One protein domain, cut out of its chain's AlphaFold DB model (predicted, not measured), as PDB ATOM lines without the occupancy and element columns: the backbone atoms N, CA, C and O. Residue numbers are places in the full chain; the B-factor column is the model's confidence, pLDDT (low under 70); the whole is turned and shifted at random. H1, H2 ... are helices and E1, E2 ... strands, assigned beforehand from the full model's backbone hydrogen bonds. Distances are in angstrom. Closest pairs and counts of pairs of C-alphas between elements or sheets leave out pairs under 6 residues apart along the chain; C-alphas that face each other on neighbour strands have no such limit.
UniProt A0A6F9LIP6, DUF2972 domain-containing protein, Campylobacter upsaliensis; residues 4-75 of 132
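What this domain is: This is residues 4 to 75 of the 132 residues of the protein "DUF2972 domain-containing protein" of Campylobacter upsaliensis (UniProt A0A6F9LIP6). A long helix, H2, and a short one, H1, meet at their linked ends as an L, whose angle holds a small hairpin, E1 and E2, and a long loop, residues 7 to 31. Residues 69 to 75 stick out. The printed part has 72 residues, with two named strands and two named helices in the order E1, E2, H1, H2; the 43 residues in named elements are mostly helix, the two strands make one antiparallel sheet, and the whole is only just compact, close to loose, with a radius of gyration of the C-alphas of 13.2 A and spans of 42 by 27 by 17 A.

How they stand to each other: E1, residues 4 to 6, and E2, residues 32 to 35, form an antiparallel hairpin, N 4 and O 34 within hydrogen-bond range at 2.9 A. Residues 14 to 15 pair antiparallel with residues 34 to 35. H1, residues 37 to 45, and H2, residues 47 to 73, touch only at the corner, and only just, with 3 pairs of C-alphas within 8 A; the closest are those of Ile 43 and Lys 50, 5.9 A. H2 touches H1 with residues 49 to 50 alone. Their tilt is steep, 68 degrees, only just short of about perpendicular. O i to N i+4 pairs within range: H1 4 of 5, H2 22 of 23.

Where its parts are: E1 begins at C-alpha 4 (30.510, -20.214, -35.295) and spans 6.6 A, E2 9.8 A, H1 12.9 A. H2, 39.2 A, ends at C-alpha 73 (23.596, -46.532, -33.875).

The domain as a whole: The printed part has no cut. The link E1 to E2 is long, 25 residues. No printed residue is under 70 in pLDDT.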
ATOM      1  N   ILE A   4      29.684 -19.056 -35.644       94.94
ATOM      2  CA  ILE A   4      30.510 -20.214 -35.295       94.94
ATOM      3  C   ILE A   4      29.695 -21.125 -34.384       94.94
ATOM      4  O   ILE A   4      29.161 -20.674 -33.378       94.94
ATOM      5  N   ILE A   5      29.602 -22.403 -34.735       94.19
ATOM      6  CA  ILE A   5      28.871 -23.405 -33.959       94.19
ATOM      7  C   ILE A   5      29.889 -24.337 -33.307       94.19
ATOM      8  O   ILE A   5      30.764 -24.862 -33.994       94.19
ATOM      9  N   THR A   6      29.780 -24.518 -31.997       94.69
ATOM     10  CA  THR A   6      30.687 -25.333 -31.172       94.69
ATOM     11  C   THR A   6      29.897 -26.054 -30.083       94.69
ATOM     12  O   THR A   6      28.717 -25.772 -29.888       94.69
ATOM     13  N   GLU A   7      30.530 -26.985 -29.370       92.94
ATOM     14  CA  GLU A   7      29.915 -27.637 -28.203       92.94
ATOM     15  C   GLU A   7      29.863 -26.695 -26.991       92.94
ATOM     16  O   GLU A   7      28.873 -26.665 -26.262       92.94
ATOM     17  N   GLU A   8      30.892 -25.857 -26.832       91.75
ATOM     18  CA  GLU A   8      31.039 -24.915 -25.720       91.75
ATOM     19  C   GLU A   8      31.129 -23.454 -26.199       91.75
ATOM     20  O   GLU A   8      31.553 -23.203 -27.335       91.75
ATOM     21  N   PRO A   9      30.743 -22.471 -25.361       90.88
ATOM     22  CA  PRO A   9      30.912 -21.051 -25.664       90.88
ATOM     23  C   PRO A   9      32.375 -20.653 -25.860       90.88
ATOM     24  O   PRO A   9      33.264 -21.114 -25.150       90.88
ATOM     25  N   LEU A  10      32.627 -19.735 -26.794       91.44
ATOM     26  CA  LEU A  10      33.973 -19.220 -27.048       91.44
ATOM     27  C   LEU A  10      34.216 -17.932 -26.252       91.44
ATOM     28  O   LEU A  10      33.485 -16.962 -26.419       91.44
ATOM     29  N   ASN A  11      35.294 -17.884 -25.458       83.81
ATOM     30  CA  ASN A  11      35.608 -16.802 -24.500       83.81
ATOM     31  C   ASN A  11      35.634 -15.363 -25.071       83.81
ATOM     32  O   ASN A  11      35.580 -14.407 -24.304       83.81
ATOM     33  N   GLN A  12      35.738 -15.188 -26.392       88.75
ATOM     34  CA  GLN A  12      35.785 -13.880 -27.069       88.75
ATOM     35  C   GLN A  12      34.526 -13.566 -27.894       88.75
ATOM     36  O   GLN A  12      34.437 -12.507 -28.514       88.75
ATOM     37  N   LEU A  13      33.565 -14.488 -27.938       93.88
ATOM     38  CA  LEU A  13      32.339 -14.372 -28.716       93.88
ATOM     39  C   LEU A  13      31.125 -14.485 -27.796       93.88
ATOM     40  O   LEU A  13      31.196 -14.987 -26.676       93.88
ATOM     41  N   LYS A  14      29.985 -13.998 -28.278       94.31
ATOM     42  CA  LYS A  14      28.719 -14.112 -27.567       94.31
ATOM     43  C   LYS A  14      28.005 -15.385 -28.005       94.31
ATOM     44  O   LYS A  14      27.733 -15.527 -29.196       94.31
ATOM     45  N   ASP A  15      27.662 -16.257 -27.055       95.81
ATOM     46  CA  ASP A  15      26.691 -17.332 -27.295       95.81
ATOM     47  C   ASP A  15      25.284 -16.731 -27.373       95.81
ATOM     48  O   ASP A  15      24.807 -16.082 -26.435       95.81
ATOM     49  N   ILE A  16      24.642 -16.922 -28.518       94.81
ATOM     50  CA  ILE A  16      23.347 -16.346 -28.863       94.81
ATOM     51  C   ILE A  16      22.279 -17.411 -29.098       94.81
ATOM     52  O   ILE A  16      21.200 -17.081 -29.585       94.81
ATOM     53  N   LYS A  17      22.532 -18.680 -28.747       94.94
ATOM     54  CA  LYS A  17      21.578 -19.770 -29.009       94.94
ATOM     55  C   LYS A  17      20.187 -19.514 -28.428       94.94
ATOM     56  O   LYS A  17      19.199 -19.833 -29.078       94.94
ATOM     57  N   ASN A  18      20.100 -18.827 -27.288       94.56
ATOM     58  CA  ASN A  18      18.839 -18.494 -26.613       94.56
ATOM     59  C   ASN A  18      17.973 -17.496 -27.402       94.56
ATOM     60  O   ASN A  18      16.804 -17.301 -27.078       94.56
ATOM     61  N   LEU A  19      18.522 -16.836 -28.430       93.88
ATOM     62  CA  LEU A  19      17.723 -16.018 -29.345       93.88
ATOM     63  C   LEU A  19      16.865 -16.871 -30.290       93.88
ATOM     64  O   LEU A  19      15.875 -16.366 -30.824       93.88
ATOM     65  N   PHE A  20      17.251 -18.130 -30.508       94.06
ATOM     66  CA  PHE A  20      16.723 -18.994 -31.568       94.06
ATOM     67  C   PHE A  20      16.179 -20.330 -31.047       94.06
ATOM     68  O   PHE A  20      15.268 -20.903 -31.644       94.06
ATOM     69  N   LEU A  21      16.729 -20.813 -29.936       95.12
ATOM     70  CA  LEU A  21      16.455 -22.112 -29.339       95.12
ATOM     71  C   LEU A  21      15.999 -21.951 -27.885       95.12
ATOM     72  O   LEU A  21      16.404 -21.026 -27.182       95.12
ATOM     73  N   ASN A  22      15.170 -22.888 -27.445       94.19
ATOM     74  CA  ASN A  22      14.685 -23.055 -26.083       94.19
ATOM     75  C   ASN A  22      15.464 -24.184 -25.394       94.19
ATOM     76  O   ASN A  22      15.942 -25.098 -26.058       94.19
ATOM     77  N   GLU A  23      15.490 -24.199 -24.062       92.50
ATOM     78  CA  GLU A  23      16.216 -25.223 -23.287       92.50
ATOM     79  C   GLU A  23      15.768 -26.668 -23.554       92.50
ATOM     80  O   GLU A  23      16.556 -27.602 -23.407       92.50
ATOM     81  N   ASN A  24      14.511 -26.840 -23.972       92.25
ATOM     82  CA  ASN A  24      13.924 -28.135 -24.315       92.25
ATOM     83  C   ASN A  24      14.191 -28.563 -25.768       92.25
ATOM     84  O   ASN A  24      13.752 -29.640 -26.167       92.25
ATOM     85  N   ASP A  25      14.855 -27.731 -26.577       92.69
ATOM     86  CA  ASP A  25      15.201 -28.102 -27.947       92.69
ATOM     87  C   ASP A  25      16.323 -29.143 -27.989       92.69
ATOM     88  O   ASP A  25      17.194 -29.222 -27.115       92.69
ATOM     89  N   LEU A  26      16.312 -29.933 -29.063       91.75
ATOM     90  CA  LEU A  26      17.342 -30.927 -29.344       91.75
ATOM     91  C   LEU A  26      18.730 -30.282 -29.349       91.75
ATOM     92  O   LEU A  26      18.917 -29.158 -29.813       91.75
ATOM     93  N   CYS A  27      19.707 -31.015 -28.818       87.88
ATOM     94  CA  CYS A  27      21.109 -30.604 -28.737       87.88
ATOM     95  C   CYS A  27      21.390 -29.307 -27.953       87.88
ATOM     96  O   CYS A  27      22.558 -28.944 -27.847       87.88
ATOM     97  N   TYR A  28      20.399 -28.638 -27.345       92.56
ATOM     98  CA  TYR A  28      20.584 -27.322 -26.710       92.56
ATOM     99  C   TYR A  28      21.724 -27.293 -25.678       92.56
ATOM    100  O   TYR A  28      22.511 -26.347 -25.631       92.56
ATOM    101  N   LYS A  29      21.841 -28.352 -24.865       91.75
ATOM    102  CA  LYS A  29      22.868 -28.476 -23.816       91.75
ATOM    103  C   LYS A  29      24.285 -28.714 -24.348       91.75
ATOM    104  O   LYS A  29      25.236 -28.491 -23.612       91.75
ATOM    105  N   HIS A  30      24.418 -29.166 -25.592       91.81
ATOM    106  CA  HIS A  30      25.686 -29.559 -26.217       91.81
ATOM    107  C   HIS A  30      26.014 -28.676 -27.425       91.81
ATOM    108  O   HIS A  30      26.700 -29.101 -28.351       91.81
ATOM    109  N   LEU A  31      25.447 -27.471 -27.453       94.12
ATOM    110  CA  LEU A  31      25.548 -26.552 -28.570       94.12
ATOM    111  C   LEU A  31      25.764 -25.136 -28.052       94.12
ATOM    112  O   LEU A  31      25.131 -24.690 -27.090       94.12
ATOM    113  N   SER A  32      26.609 -24.400 -28.753       95.50
ATOM    114  CA  SER A  32      26.819 -22.973 -28.604       95.50
ATOM    115  C   SER A  32      26.819 -22.317 -29.982       95.50
ATOM    116  O   SER A  32      27.403 -22.845 -30.932       95.50
ATOM    117  N   ILE A  33      26.135 -21.178 -30.105       96.12
ATOM    118  CA  ILE A  33      26.045 -20.413 -31.354       96.12
ATOM    119  C   ILE A  33      26.743 -19.083 -31.110       96.12
ATOM    120  O   ILE A  33      26.188 -18.192 -30.480       96.12
ATOM    121  N   ASN A  34      27.967 -18.956 -31.601       96.69
ATOM    122  CA  ASN A  34      28.891 -17.889 -31.256       96.69
ATOM    123  C   ASN A  34      28.990 -16.835 -32.363       96.69
ATOM    124  O   ASN A  34      29.220 -17.161 -33.533       96.69
ATOM    125  N   VAL A  35      28.878 -15.561 -31.987       95.69
ATOM    126  CA  VAL A  35      29.054 -14.405 -32.884       95.69
ATOM    127  C   VAL A  35      29.877 -13.299 -32.225       95.69
ATOM    128  O   VAL A  35      29.939 -13.200 -31.002       95.69
ATOM    129  N   GLU A  36      30.499 -12.428 -33.025       94.50
ATOM    130  CA  GLU A  36      31.106 -11.201 -32.488       94.50
ATOM    131  C   GLU A  36      30.022 -10.277 -31.909       94.50
ATOM    132  O   GLU A  36      28.936 -10.154 -32.483       94.50
ATOM    133  N   GLN A  37      30.344  -9.558 -30.827       90.88
ATOM    134  CA  GLN A  37      29.398  -8.690 -30.109       90.88
ATOM    135  C   GLN A  37      28.668  -7.696 -31.029       90.88
ATOM    136  O   GLN A  37      27.461  -7.510 -30.899       90.88
ATOM    137  N   LYS A  38      29.370  -7.105 -32.007       90.69
ATOM    138  CA  LYS A  38      28.776  -6.152 -32.961       90.69
ATOM    139  C   LYS A  38      27.616  -6.743 -33.775       90.69
ATOM    140  O   LYS A  38      26.696  -6.022 -34.131       90.69
ATOM    141  N   TYR A  39      27.654  -8.044 -34.072       92.06
ATOM    142  CA  TYR A  39      26.586  -8.721 -34.814       92.06
ATOM    143  C   TYR A  39      25.451  -9.177 -33.902       92.06
ATOM    144  O   TYR A  39      24.316  -9.247 -34.358       92.06
ATOM    145  N   TYR A  40      25.735  -9.465 -32.629       91.88
ATOM    146  CA  TYR A  40      24.694  -9.795 -31.661       91.88
ATOM    147  C   TYR A  40      23.682  -8.656 -31.508       91.88
ATOM    148  O   TYR A  40      22.484  -8.920 -31.583       91.88
ATOM    149  N   GLU A  41      24.142  -7.409 -31.363       90.06
ATOM    150  CA  GLU A  41      23.228  -6.263 -31.239       90.06
ATOM    151  C   GLU A  41      22.374  -6.091 -32.508       90.06
ATOM    152  O   GLU A  41      21.153  -6.002 -32.414       90.06
ATOM    153  N   LEU A  42      22.984  -6.196 -33.698       90.75
ATOM    154  CA  LEU A  42      22.265  -6.145 -34.981       90.75
ATOM    155  C   LEU A  42      21.175  -7.224 -35.090       90.75
ATOM    156  O   LEU A  42      20.047  -6.940 -35.477       90.75
ATOM    157  N   ILE A  43      21.500  -8.470 -34.731       91.81
ATOM    158  CA  ILE A  43      20.557  -9.598 -34.767       91.81
ATOM    159  C   ILE A  43      19.420  -9.407 -33.757       91.81
ATOM    160  O   ILE A  43      18.291  -9.833 -33.994       91.81
ATOM    161  N   LYS A  44      19.724  -8.839 -32.589       89.12
ATOM    162  CA  LYS A  44      18.757  -8.672 -31.507       89.12
ATOM    163  C   LYS A  44      17.690  -7.632 -31.855       89.12
ATOM    164  O   LYS A  44      16.541  -7.813 -31.453       89.12
ATOM    165  N   GLU A  45      18.073  -6.580 -32.572       90.56
ATOM    166  CA  GLU A  45      17.192  -5.475 -32.965       90.56
ATOM    167  C   GLU A  45      16.384  -5.781 -34.234       90.56
ATOM    168  O   GLU A  45      15.217  -5.396 -34.330       90.56
ATOM    169  N   ASP A  46      16.962  -6.517 -35.188       93.50
ATOM    170  CA  ASP A  46      16.302  -6.838 -36.452       93.50
ATOM    171  C   ASP A  46      15.377  -8.064 -36.333       93.50
ATOM    172  O   ASP A  46      15.803  -9.223 -36.256       93.50
ATOM    173  N   LYS A  47      14.067  -7.799 -36.358       93.31
ATOM    174  CA  LYS A  47      13.026  -8.828 -36.242       93.31
ATOM    175  C   LYS A  47      13.043  -9.830 -37.401       93.31
ATOM    176  O   LYS A  47      12.788 -11.011 -37.164       93.31
ATOM    177  N   GLU A  48      13.311  -9.393 -38.630       94.00
ATOM    178  CA  GLU A  48      13.288 -10.280 -39.798       94.00
ATOM    179  C   GLU A  48      14.481 -11.237 -39.764       94.00
ATOM    180  O   GLU A  48      14.316 -12.452 -39.916       94.00
ATOM    181  N   ILE A  49      15.676 -10.709 -39.484       91.56
ATOM    182  CA  ILE A  49      16.891 -11.515 -39.330       91.56
ATOM    183  C   ILE A  49      16.700 -12.537 -38.210       91.56
ATOM    184  O   ILE A  49      17.014 -13.718 -38.391       91.56
ATOM    185  N   LYS A  50      16.152 -12.110 -37.068       91.75
ATOM    186  CA  LYS A  50      15.925 -12.992 -35.924       91.75
ATOM    187  C   LYS A  50      14.983 -14.146 -36.254       91.75
ATOM    188  O   LYS A  50      15.318 -15.287 -35.943       91.75
ATOM    189  N   GLU A  51      13.844 -13.887 -36.895       94.06
ATOM    190  CA  GLU A  51      12.894 -14.950 -37.259       94.06
ATOM    191  C   GLU A  51      13.470 -15.907 -38.313       94.06
ATOM    192  O   GLU A  51      13.322 -17.126 -38.189       94.06
ATOM    193  N   ARG A  52      14.216 -15.393 -39.301       94.50
ATOM    194  CA  ARG A  52      14.894 -16.235 -40.302       94.50
ATOM    195  C   ARG A  52      15.950 -17.141 -39.669       94.50
ATOM    196  O   ARG A  52      15.977 -18.338 -39.954       94.50
ATOM    197  N   LEU A  53      16.793 -16.597 -38.789       94.62
ATOM    198  CA  LEU A  53      17.800 -17.379 -38.067       94.62
ATOM    199  C   LEU A  53      17.152 -18.381 -37.108       94.62
ATOM    200  O   LEU A  53      17.603 -19.520 -37.029       94.62
ATOM    201  N   LYS A  54      16.064 -18.001 -36.434       94.88
ATOM    202  CA  LYS A  54      15.294 -18.901 -35.572       94.88
ATOM    203  C   LYS A  54      14.756 -20.103 -36.343       94.88
ATOM    204  O   LYS A  54      14.958 -21.234 -35.908       94.88
ATOM    205  N   SER A  55      14.123 -19.875 -37.494       95.75
ATOM    206  CA  SER A  55      13.633 -20.954 -38.360       95.75
ATOM    207  C   SER A  55      14.773 -21.855 -38.842       95.75
ATOM    208  O   SER A  55      14.670 -23.076 -38.735       95.75
ATOM    209  N   TYR A  56      15.891 -21.266 -39.279       96.19
ATOM    210  CA  TYR A  56      17.074 -22.019 -39.694       96.19
ATOM    211  C   TYR A  56      17.625 -22.905 -38.570       96.19
ATOM    212  O   TYR A  56      17.838 -24.099 -38.775       96.19
ATOM    213  N   PHE A  57      17.841 -22.349 -37.373       95.94
ATOM    214  CA  PHE A  57      18.442 -23.098 -36.271       95.94
ATOM    215  C   PHE A  57      17.529 -24.197 -35.735       95.94
ATOM    216  O   PHE A  57      18.038 -25.245 -35.348       95.94
ATOM    217  N   LYS A  58      16.206 -24.004 -35.772       94.94
ATOM    218  CA  LYS A  58      15.234 -25.050 -35.426       94.94
ATOM    219  C   LYS A  58      15.349 -26.271 -36.337       94.94
ATOM    220  O   LYS A  58      15.356 -27.391 -35.834       94.94
ATOM    221  N   GLU A  59      15.488 -26.067 -37.645       96.12
ATOM    222  CA  GLU A  59      15.683 -27.182 -38.579       96.12
ATOM    223  C   GLU A  59      17.093 -27.775 -38.455       96.12
ATOM    224  O   GLU A  59      17.269 -28.991 -38.419       96.12
ATOM    225  N   PHE A  60      18.108 -26.922 -38.306       95.50
ATOM    226  CA  PHE A  60      19.494 -27.353 -38.155       95.50
ATOM    227  C   PHE A  60      19.689 -28.312 -36.973       95.50
ATOM    228  O   PHE A  60      20.318 -29.355 -37.144       95.50
ATOM    229  N   VAL A  61      19.148 -28.000 -35.786       95.44
ATOM    230  CA  VAL A  61      19.322 -28.873 -34.607       95.44
ATOM    231  C   VAL A  61      18.619 -30.217 -34.760       95.44
ATOM    232  O   VAL A  61      19.103 -31.214 -34.233       95.44
ATOM    233  N   LYS A  62      17.520 -30.269 -35.520       95.19
ATOM    234  CA  LYS A  62      16.827 -31.517 -35.838       95.19
ATOM    235  C   LYS A  62      17.701 -32.418 -36.714       95.19
ATOM    236  O   LYS A  62      17.960 -33.559 -36.344       95.19
ATOM    237  N   VAL A  63      18.228 -31.882 -37.817       95.62
ATOM    238  CA  VAL A  63      19.128 -32.625 -38.719       95.62
ATOM    239  C   VAL A  63      20.420 -33.040 -38.005       95.62
ATOM    240  O   VAL A  63      20.954 -34.127 -38.239       95.62
ATOM    241  N   LEU A  64      20.935 -32.188 -37.116       94.19
ATOM    242  CA  LEU A  64      22.114 -32.498 -36.312       94.19
ATOM    243  C   LEU A  64      21.855 -33.680 -35.368       94.19
ATOM    244  O   LEU A  64      22.661 -34.610 -35.339       94.19
ATOM    245  N   ASP A  65      20.740 -33.669 -34.635       93.31
ATOM    246  CA  ASP A  65      20.357 -34.744 -33.715       93.31
ATOM    247  C   ASP A  65      20.177 -36.085 -34.442       93.31
ATOM    248  O   ASP A  65      20.737 -37.098 -34.017       93.31
ATOM    249  N   GLU A  66      19.487 -36.083 -35.586       95.00
ATOM    250  CA  GLU A  66      19.335 -37.265 -36.446       95.00
ATOM    251  C   GLU A  66      20.699 -37.831 -36.858       95.00
ATOM    252  O   GLU A  66      20.944 -39.035 -36.764       95.00
ATOM    253  N   ARG A  67      21.638 -36.961 -37.245       93.50
ATOM    254  CA  ARG A  67      22.979 -37.388 -37.654       93.50
ATOM    255  C   ARG A  67      23.824 -37.899 -36.488       93.50
ATOM    256  O   ARG A  67      24.636 -38.806 -36.684       93.50
ATOM    257  N   VAL A  68      23.656 -37.337 -35.293       91.44
ATOM    258  CA  VAL A  68      24.307 -37.827 -34.069       91.44
ATOM    259  C   VAL A  68      23.770 -39.207 -33.700       91.44
ATOM    260  O   VAL A  68      24.567 -40.103 -33.424       91.44
ATOM    261  N   LYS A  69      22.449 -39.408 -33.737       92.50
ATOM    262  CA  LYS A  69      21.814 -40.711 -33.480       92.50
ATOM    263  C   LYS A  69      22.261 -41.762 -34.485       92.50
ATOM    264  O   LYS A  69      22.762 -42.800 -34.071       92.50
ATOM    265  N   PHE A  70      22.222 -41.438 -35.777       94.25
ATOM    266  CA  PHE A  70      22.693 -42.329 -36.836       94.25
ATOM    267  C   PHE A  70      24.133 -42.798 -36.593       94.25
ATOM    268  O   PHE A  70      24.417 -43.991 -36.638       94.25
ATOM    269  N   ARG A  71      25.046 -41.870 -36.268       90.94
ATOM    270  CA  ARG A  71      26.442 -42.218 -35.958       90.94
ATOM    271  C   ARG A  71      26.576 -43.085 -34.711       90.94
ATOM    272  O   ARG A  71      27.456 -43.931 -34.701       90.94
ATOM    273  N   LYS A  72      25.755 -42.869 -33.679       89.06
ATOM    274  CA  LYS A  72      25.764 -43.692 -32.458       89.06
ATOM    275  C   LYS A  72      25.251 -45.106 -32.724       89.06
ATOM    276  O   LYS A  72      25.844 -46.054 -32.236       89.06
ATOM    277  N   GLU A  73      24.185 -45.238 -33.506       90.69
ATOM    278  CA  GLU A  73      23.596 -46.532 -33.875       90.69
ATOM    279  C   GLU A  73      24.506 -47.349 -34.800       90.69
ATOM    280  O   GLU A  73      24.499 -48.572 -34.737       90.69
ATOM    281  N   HIS A  74      25.301 -46.678 -35.638       89.31
ATOM    282  CA  HIS A  74      26.220 -47.308 -36.592       89.31
ATOM    283  C   HIS A  74      27.684 -47.236 -36.132       89.31
ATOM    284  O   HIS A  74      28.601 -47.449 -36.929       89.31
ATOM    285  N   ALA A  75      27.925 -46.874 -34.870       90.56
ATOM    286  CA  ALA A  75      29.262 -46.884 -34.305       90.56
ATOM    287  C   ALA A  75      29.702 -48.337 -34.143       90.56
ATOM    288  O   ALA A  75      29.045 -49.104 -33.441       90.56
TER     289      ALA A  75